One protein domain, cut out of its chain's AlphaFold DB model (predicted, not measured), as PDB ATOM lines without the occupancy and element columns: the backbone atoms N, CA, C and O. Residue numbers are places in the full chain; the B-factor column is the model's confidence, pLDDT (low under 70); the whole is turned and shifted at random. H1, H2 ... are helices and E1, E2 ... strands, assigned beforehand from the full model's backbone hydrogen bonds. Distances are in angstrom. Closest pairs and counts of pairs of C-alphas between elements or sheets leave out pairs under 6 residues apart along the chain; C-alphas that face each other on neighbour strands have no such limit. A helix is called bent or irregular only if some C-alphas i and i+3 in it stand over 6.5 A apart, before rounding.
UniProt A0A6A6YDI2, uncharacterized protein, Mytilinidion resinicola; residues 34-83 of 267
ATOM      1  N   ARG A  34      -5.321  41.793  -2.105       89.94
ATOM      2  CA  ARG A  34      -5.002  40.371  -2.200       89.94
ATOM      3  C   ARG A  34      -5.623  39.673  -1.001       89.94
ATOM      4  O   ARG A  34      -5.467  40.140   0.123       89.94
ATOM      5  N   LEU A  35      -6.295  38.555  -1.247       88.56
ATOM      6  CA  LEU A  35      -6.758  37.669  -0.186       88.56
ATOM      7  C   LEU A  35      -5.749  36.546   0.019       88.56
ATOM      8  O   LEU A  35      -5.386  35.856  -0.932       88.56
ATOM      9  N   THR A  36      -5.314  36.362   1.261       86.94
ATOM     10  CA  THR A  36      -4.471  35.238   1.669       86.94
ATOM     11  C   THR A  36      -5.221  34.446   2.736       86.94
ATOM     12  O   THR A  36      -5.745  35.033   3.680       86.94
ATOM     13  N   LEU A  37      -5.313  33.122   2.589       84.94
ATOM     14  CA  LEU A  37      -5.845  32.270   3.653       84.94
ATOM     15  C   LEU A  37      -4.839  32.263   4.813       84.94
ATOM     16  O   LEU A  37      -3.708  31.817   4.628       84.94
ATOM     17  N   GLY A  38      -5.248  32.766   5.976       80.56
ATOM     18  CA  GLY A  38      -4.420  32.801   7.179       80.56
ATOM     19  C   GLY A  38      -4.522  31.491   7.955       80.56
ATOM     20  O   GLY A  38      -3.586  30.694   7.994       80.56
ATOM     21  N   THR A  39      -5.687  31.246   8.553       80.00
ATOM     22  CA  THR A  39      -5.966  30.064   9.380       80.00
ATOM     23  C   THR A  39      -7.330  29.469   9.046       80.00
ATOM     24  O   THR A  39      -8.160  30.087   8.377       80.00
ATOM     25  N   TRP A  40      -7.568  28.246   9.511       79.31
ATOM     26  CA  TRP A  40      -8.892  27.644   9.516       79.31
ATOM     27  C   TRP A  40      -9.136  26.962  10.859       79.31
ATOM     28  O   TRP A  40      -8.201  26.455  11.485       79.31
ATOM     29  N   GLU A  41     -10.387  26.957  11.292       79.75
ATOM     30  CA  GLU A  41     -10.842  26.254  12.485       79.75
ATOM     31  C   GLU A  41     -12.094  25.440  12.166       79.75
ATOM     32  O   GLU A  41     -12.799  25.714  11.202       79.75
ATOM     33  N   ASN A  42     -12.349  24.395  12.944       76.88
ATOM     34  CA  ASN A  42     -13.592  23.639  12.859       76.88
ATOM     35  C   ASN A  42     -14.441  24.022  14.062       76.88
ATOM     36  O   ASN A  42     -13.983  23.841  15.191       76.88
ATOM     37  N   ASP A  43     -15.668  24.473  13.826       70.44
ATOM     38  CA  ASP A  43     -16.628  24.731  14.896       70.44
ATOM     39  C   ASP A  43     -17.801  23.751  14.819       70.44
ATOM     40  O   ASP A  43     -18.097  23.172  13.770       70.44
ATOM     41  N   ILE A  44     -18.452  23.525  15.954       70.25
ATOM     42  CA  ILE A  44     -19.610  22.648  16.084       70.25
ATOM     43  C   ILE A  44     -20.854  23.527  16.143       70.25
ATOM     44  O   ILE A  44     -21.112  24.197  17.143       70.25
ATOM     45  N   VAL A  45     -21.648  23.488  15.078       63.06
ATOM     46  CA  VAL A  45     -22.832  24.337  14.924       63.06
ATOM     47  C   VAL A  45     -24.107  23.488  15.024       63.06
ATOM     48  O   VAL A  45     -24.096  22.317  14.618       63.06
ATOM     49  N   PRO A  46     -25.215  24.033  15.560       53.56
ATOM     50  CA  PRO A  46     -26.501  23.343  15.556       53.56
ATOM     51  C   PRO A  46     -26.983  23.076  14.121       53.56
ATOM     52  O   PRO A  46     -26.908  23.956  13.261       53.56
ATOM     53  N   ALA A  47     -27.485  21.872  13.859       61.78
ATOM     54  CA  ALA A  47     -28.180  21.515  12.625       61.78
ATOM     55  C   ALA A  47     -29.708  21.636  12.800       61.78
ATOM     56  O   ALA A  47     -30.218  21.698  13.920       61.78
ATOM     57  N   GLU A  48     -30.448  21.672  11.685       51.22
ATOM     58  CA  GLU A  48     -31.912  21.864  11.663       51.22
ATOM     59  C   GLU A  48     -32.699  20.783  12.434       51.22
ATOM     60  O   GLU A  48     -33.840  21.010  12.831       51.22
ATOM     61  N   ASP A  49     -32.096  19.621  12.684       59.28
ATOM     62  CA  ASP A  49     -32.680  18.459  13.362       59.28
ATOM     63  C   ASP A  49     -32.255  18.312  14.839       59.28
ATOM     64  O   ASP A  49     -32.447  17.251  15.436       59.28
ATOM     65  N   ASN A  50     -31.698  19.366  15.450       57.72
ATOM     66  CA  ASN A  50     -31.055  19.337  16.773       57.72
ATOM     67  C   ASN A  50     -29.809  18.429  16.862       57.72
ATOM     68  O   ASN A  50     -29.309  18.202  17.969       57.72
ATOM     69  N   ALA A  51     -29.279  17.922  15.744       66.50
ATOM     70  CA  ALA A  51     -27.936  17.360  15.719       66.50
ATOM     71  C   ALA A  51     -26.887  18.482  15.740       66.50
ATOM     72  O   ALA A  51     -27.194  19.672  15.636       66.50
ATOM     73  N   SER A  52     -25.623  18.101  15.881       70.06
ATOM     74  CA  SER A  52     -24.505  19.011  15.684       70.06
ATOM     75  C   SER A  52     -23.732  18.623  14.432       70.06
ATOM     76  O   SER A  52     -23.546  17.441  14.140       70.06
ATOM     77  N   GLN A  53     -23.288  19.623  13.678       68.31
ATOM     78  CA  GLN A  53     -22.421  19.426  12.523       68.31
ATOM     79  C   GLN A  53     -21.118  20.193  12.724       68.31
ATOM     80  O   GLN A  53     -21.110  21.304  13.251       68.31
ATOM     81  N   THR A  54     -20.008  19.587  12.315       75.62
ATOM     82  CA  THR A  54     -18.715  20.269  12.280       75.62
ATOM     83  C   THR A  54     -18.606  21.053  10.979       75.62
ATOM     84  O   THR A  54     -18.682  20.464   9.902       75.62
ATOM     85  N   VAL A  55     -18.420  22.367  11.080       74.50
ATOM     86  CA  VAL A  55     -18.291  23.277   9.939       74.50
ATOM     87  C   VAL A  55     -16.903  23.914   9.958       74.50
ATOM     88  O   VAL A  55     -16.480  24.403  11.007       74.50
ATOM     89  N   PRO A  56     -16.183  23.926   8.824       72.81
ATOM     90  CA  PRO A  56     -14.924  24.642   8.719       72.81
ATOM     91  C   PRO A  56     -15.161  26.152   8.574       72.81
ATOM     92  O   PRO A  56     -15.914  26.605   7.709       72.81
ATOM     93  N   TYR A  57     -14.464  26.931   9.392       75.44
ATOM     94  CA  TYR A  57     -14.355  28.382   9.330       75.44
ATOM     95  C   TYR A  57     -12.991  28.748   8.756       75.44
ATOM     96  O   TYR A  57     -11.956  28.266   9.213       75.44
ATOM     97  N   TYR A  58     -12.988  29.606   7.741       77.44
ATOM     98  CA  TYR A  58     -11.777  30.048   7.058       77.44
ATOM     99  C   TYR A  58     -11.543  31.529   7.337       77.44
ATOM    100  O   TYR A  58     -12.419  32.358   7.085       77.44
ATOM    101  N   HIS A  59     -10.346  31.864   7.810       80.00
ATOM    102  CA  HIS A  59      -9.937  33.238   8.065       80.00
ATOM    103  C   HIS A  59      -9.081  33.733   6.908       80.00
ATOM    104  O   HIS A  59      -7.981  33.231   6.667       80.00
ATOM    105  N   TYR A  60      -9.592  34.732   6.193       82.62
ATOM    106  CA  TYR A  60      -8.866  35.399   5.121       82.62
ATOM    107  C   TYR A  60      -8.319  36.736   5.607       82.62
ATOM    108  O   TYR A  60      -9.044  37.543   6.188       82.62
ATOM    109  N   GLU A  61      -7.050  36.980   5.312       84.31
ATOM    110  CA  GLU A  61      -6.416  38.283   5.462       84.31
ATOM    111  C   GLU A  61      -6.502  39.036   4.132       84.31
ATOM    112  O   GLU A  61      -6.232  38.472   3.067       84.31
ATOM    113  N   ALA A  62      -6.900  40.308   4.196       84.94
ATOM    114  CA  ALA A  62      -7.001  41.191   3.041       84.94
ATOM    115  C   ALA A  62      -5.913  42.268   3.111       84.94
ATOM    116  O   ALA A  62      -5.929  43.123   3.995       84.94
ATOM    117  N   GLU A  63      -4.994  42.247   2.150       87.69
ATOM    118  CA  GLU A  63      -3.907  43.222   2.036       87.69
ATOM    119  C   GLU A  63      -4.137  44.113   0.816       87.69
ATOM    120  O   GLU A  63      -4.369  43.608  -0.282       87.69
ATOM    121  N   TRP A  64      -4.061  45.436   0.966       86.88
ATOM    122  CA  TRP A  64      -4.167  46.344  -0.180       86.88
ATOM    123  C   TRP A  64      -3.050  46.087  -1.195       86.88
ATOM    124  O   TRP A  64      -1.895  45.878  -0.835       86.88
ATOM    125  N   THR A  65      -3.391  46.135  -2.480       89.00
ATOM    126  CA  THR A  65      -2.451  45.895  -3.583       89.00
ATOM    127  C   THR A  65      -2.664  46.918  -4.697       89.00
ATOM    128  O   THR A  65      -3.623  47.685  -4.681       89.00
ATOM    129  N   ALA A  66      -1.762  46.961  -5.675       84.81
ATOM    130  CA  ALA A  66      -1.897  47.829  -6.841       84.81
ATOM    131  C   ALA A  66      -3.016  47.358  -7.789       84.81
ATOM    132  O   ALA A  66      -3.713  48.192  -8.377       84.81
ATOM    133  N   GLU A  67      -3.214  46.042  -7.905       86.81
ATOM    134  CA  GLU A  67      -4.117  45.415  -8.875       86.81
ATOM    135  C   GLU A  67      -4.924  44.277  -8.252       86.81
ATOM    136  O   GLU A  67      -4.400  43.452  -7.504       86.81
ATOM    137  N   TRP A  68      -6.213  44.214  -8.588       87.75
ATOM    138  CA  TRP A  68      -7.078  43.127  -8.149       87.75
ATOM    139  C   TRP A  68      -6.717  41.837  -8.879       87.75
ATOM    140  O   TRP A  68      -6.805  41.764 -10.104       87.75
ATOM    141  N   THR A  69      -6.363  40.805  -8.117       83.44
ATOM    142  CA  THR A  69      -6.213  39.441  -8.630       83.44
ATOM    143  C   THR A  69      -7.279  38.576  -7.966       83.44
ATOM    144  O   THR A  69      -7.170  38.331  -6.762       83.44
ATOM    145  N   PRO A  70      -8.326  38.150  -8.696       79.94
ATOM    146  CA  PRO A  70      -9.396  37.361  -8.106       79.94
ATOM    147  C   PRO A  70      -8.847  36.022  -7.603       79.94
ATOM    148  O   PRO A  70      -8.213  35.305  -8.379       79.94
ATOM    149  N   PRO A  71      -9.064  35.677  -6.322       83.25
ATOM    150  CA  PRO A  71      -8.690  34.366  -5.820       83.25
ATOM    151  C   PRO A  71      -9.667  33.304  -6.337       83.25
ATOM    152  O   PRO A  71     -10.815  33.608  -6.668       83.25
ATOM    153  N   ASP A  72      -9.219  32.052  -6.356       85.38
ATOM    154  CA  ASP A  72     -10.076  30.897  -6.627       85.38
ATOM    155  C   ASP A  72     -10.940  30.594  -5.392       85.38
ATOM    156  O   ASP A  72     -10.596  29.768  -4.547       85.38
ATOM    157  N   LEU A  73     -12.015  31.368  -5.226       84.56
ATOM    158  CA  LEU A  73     -12.988  31.254  -4.141       84.56
ATOM    159  C   LEU A  73     -14.407  31.176  -4.703       84.56
ATOM    160  O   LEU A  73     -14.710  31.729  -5.761       84.56
ATOM    161  N   ASP A  74     -15.301  30.549  -3.937       85.44
ATOM    162  CA  ASP A  74     -16.732  30.591  -4.226       85.44
ATOM    163  C   ASP A  74     -17.227  32.048  -4.295       85.44
ATOM    164  O   ASP A  74     -16.896  32.885  -3.446       85.44
ATOM    165  N   LEU A  75     -18.051  32.348  -5.302       82.81
ATOM    166  CA  LEU A  75     -18.561  33.698  -5.550       82.81
ATOM    167  C   LEU A  75     -19.323  34.273  -4.350       82.81
ATOM    168  O   LEU A  75     -19.273  35.480  -4.123       82.81
ATOM    169  N   LYS A  76     -20.004  33.444  -3.552       82.44
ATOM    170  CA  LYS A  76     -20.712  33.910  -2.353       82.44
ATOM    171  C   LYS A  76     -19.733  34.386  -1.286       82.44
ATOM    172  O   LYS A  76     -19.963  35.439  -0.701       82.44
ATOM    173  N   ILE A  77     -18.631  33.658  -1.079       82.00
ATOM    174  CA  ILE A  77     -17.567  34.054  -0.141       82.00
ATOM    175  C   ILE A  77     -16.965  35.385  -0.591       82.00
ATOM    176  O   ILE A  77     -16.852  36.321   0.202       82.00
ATOM    177  N   LEU A  78     -16.639  35.495  -1.881       85.88
ATOM    178  CA  LEU A  78     -16.073  36.715  -2.444       85.88
ATOM    179  C   LEU A  78     -17.026  37.915  -2.292       85.88
ATOM    180  O   LEU A  78     -16.596  38.995  -1.888       85.88
ATOM    181  N   ASN A  79     -18.323  37.716  -2.533       87.69
ATOM    182  CA  ASN A  79     -19.337  38.756  -2.361       87.69
ATOM    183  C   ASN A  79     -19.447  39.221  -0.904       87.69
ATOM    184  O   ASN A  79     -19.508  40.426  -0.660       87.69
ATOM    185  N   THR A  80     -19.433  38.305   0.070       85.50
ATOM    186  CA  THR A  80     -19.420  38.661   1.500       85.50
ATOM    187  C   THR A  80     -18.202  39.518   1.839       85.50
ATOM    188  O   THR A  80     -18.350  40.533   2.521       85.50
ATOM    189  N   ILE A  81     -17.020  39.161   1.324       86.62
ATOM    190  CA  ILE A  81     -15.792  39.935   1.541       86.62
ATOM    191  C   ILE A  81     -15.913  41.332   0.927       86.62
ATOM    192  O   ILE A  81     -15.594  42.315   1.594       86.62
ATOM    193  N   PHE A  82     -16.416  41.450  -0.306       89.94
ATOM    194  CA  PHE A  82     -16.617  42.758  -0.930       89.94
ATOM    195  C   PHE A  82     -17.617  43.627  -0.170       89.94
ATOM    196  O   PHE A  82     -17.372  44.819  -0.027       89.94
ATOM    197  N   CYS A  83     -18.704  43.053   0.352       89.88
ATOM    198  CA  CYS A  83     -19.716  43.787   1.118       89.88
ATOM    199  C   CYS A  83     -19.213  44.275   2.488       89.88
ATOM    200  O   CYS A  83     -19.791  45.195   3.069       89.88
TER     201      CYS A  83
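This is residues 34 to 83 of the 267 residues of an uncharacterized protein of Mytilinidion resinicola (UniProt A0A6A6YDI2). Going along the printed part from its first residue, you meet a long, bent hairpin of two strands, E1 and E2, which makes the long axis. After it, residues 65 to 74 fold back from the end of E2 and bring one short helix, H1, to one side of the hairpin, apart from E1. The printed part has 50 residues, with two named strands and one named helix in the order E1, E2, H1; the sheet has the order E1 - E2, antiparallel, and the class is mixed, helices and strands. The whole is only just loose, close to extended, with a radius of gyration of the C-alphas of 14.3 A, and its C-alphas span 47 by 19 by 17 A, a rod in outline.

Find C-alpha 34 at (-5.002, 40.371, -2.200); there E1 begins, residues 34 to 46, and it runs 32.7 A from first to last C-alpha. Look at Thr 39, where E1 bends by 65 degrees. Past residues 47 to 51, find C-alpha 52 at (-24.505, 19.011, 15.684); from it E2, residues 52 to 64, runs 37.6 A to C-alpha 64. Further on, H1 takes residues 75 to 83, 12.1 A from first to last C-alpha, and ends at C-alpha 83, at (-19.716, 43.787, 1.118).

Begin with E1 and E2, a hairpin of antiparallel neighbour strands, with 161 degrees between their N-to-C directions. Near the open end you find the C-alphas of Leu 35 and Ala 62 facing each other at 4.8 A, and by the turn those of Pro 46 and Ser 52, also at 4.8 A. In the backbone, look for N 34 and O 63, 2.7 A apart, and for N 57 and O 41, 2.7 A apart, both within hydrogen-bond range. The link from E1 to E2, five residues, is tight. From E2 to H1 you follow a short link of 10 residues. E1 and H1 are apart, with no C-alpha of the one within 8 A of the other. H1 is not bent, and in it every O i to N i+4 pair is within hydrogen-bond range.

Look at Asn 50 and Ala 66 for the two C-alphas farthest apart, 47.1 A. The C-alphas of Arg 34 and Cys 83, the first and last printed residues, are 15.5 A apart. The printed part has no cut, and neither link is long. The mean pLDDT of the printed part is 78.9; you find values under 70 in residues 45 to 51 and in residue 53, while H1 has a mean of 86.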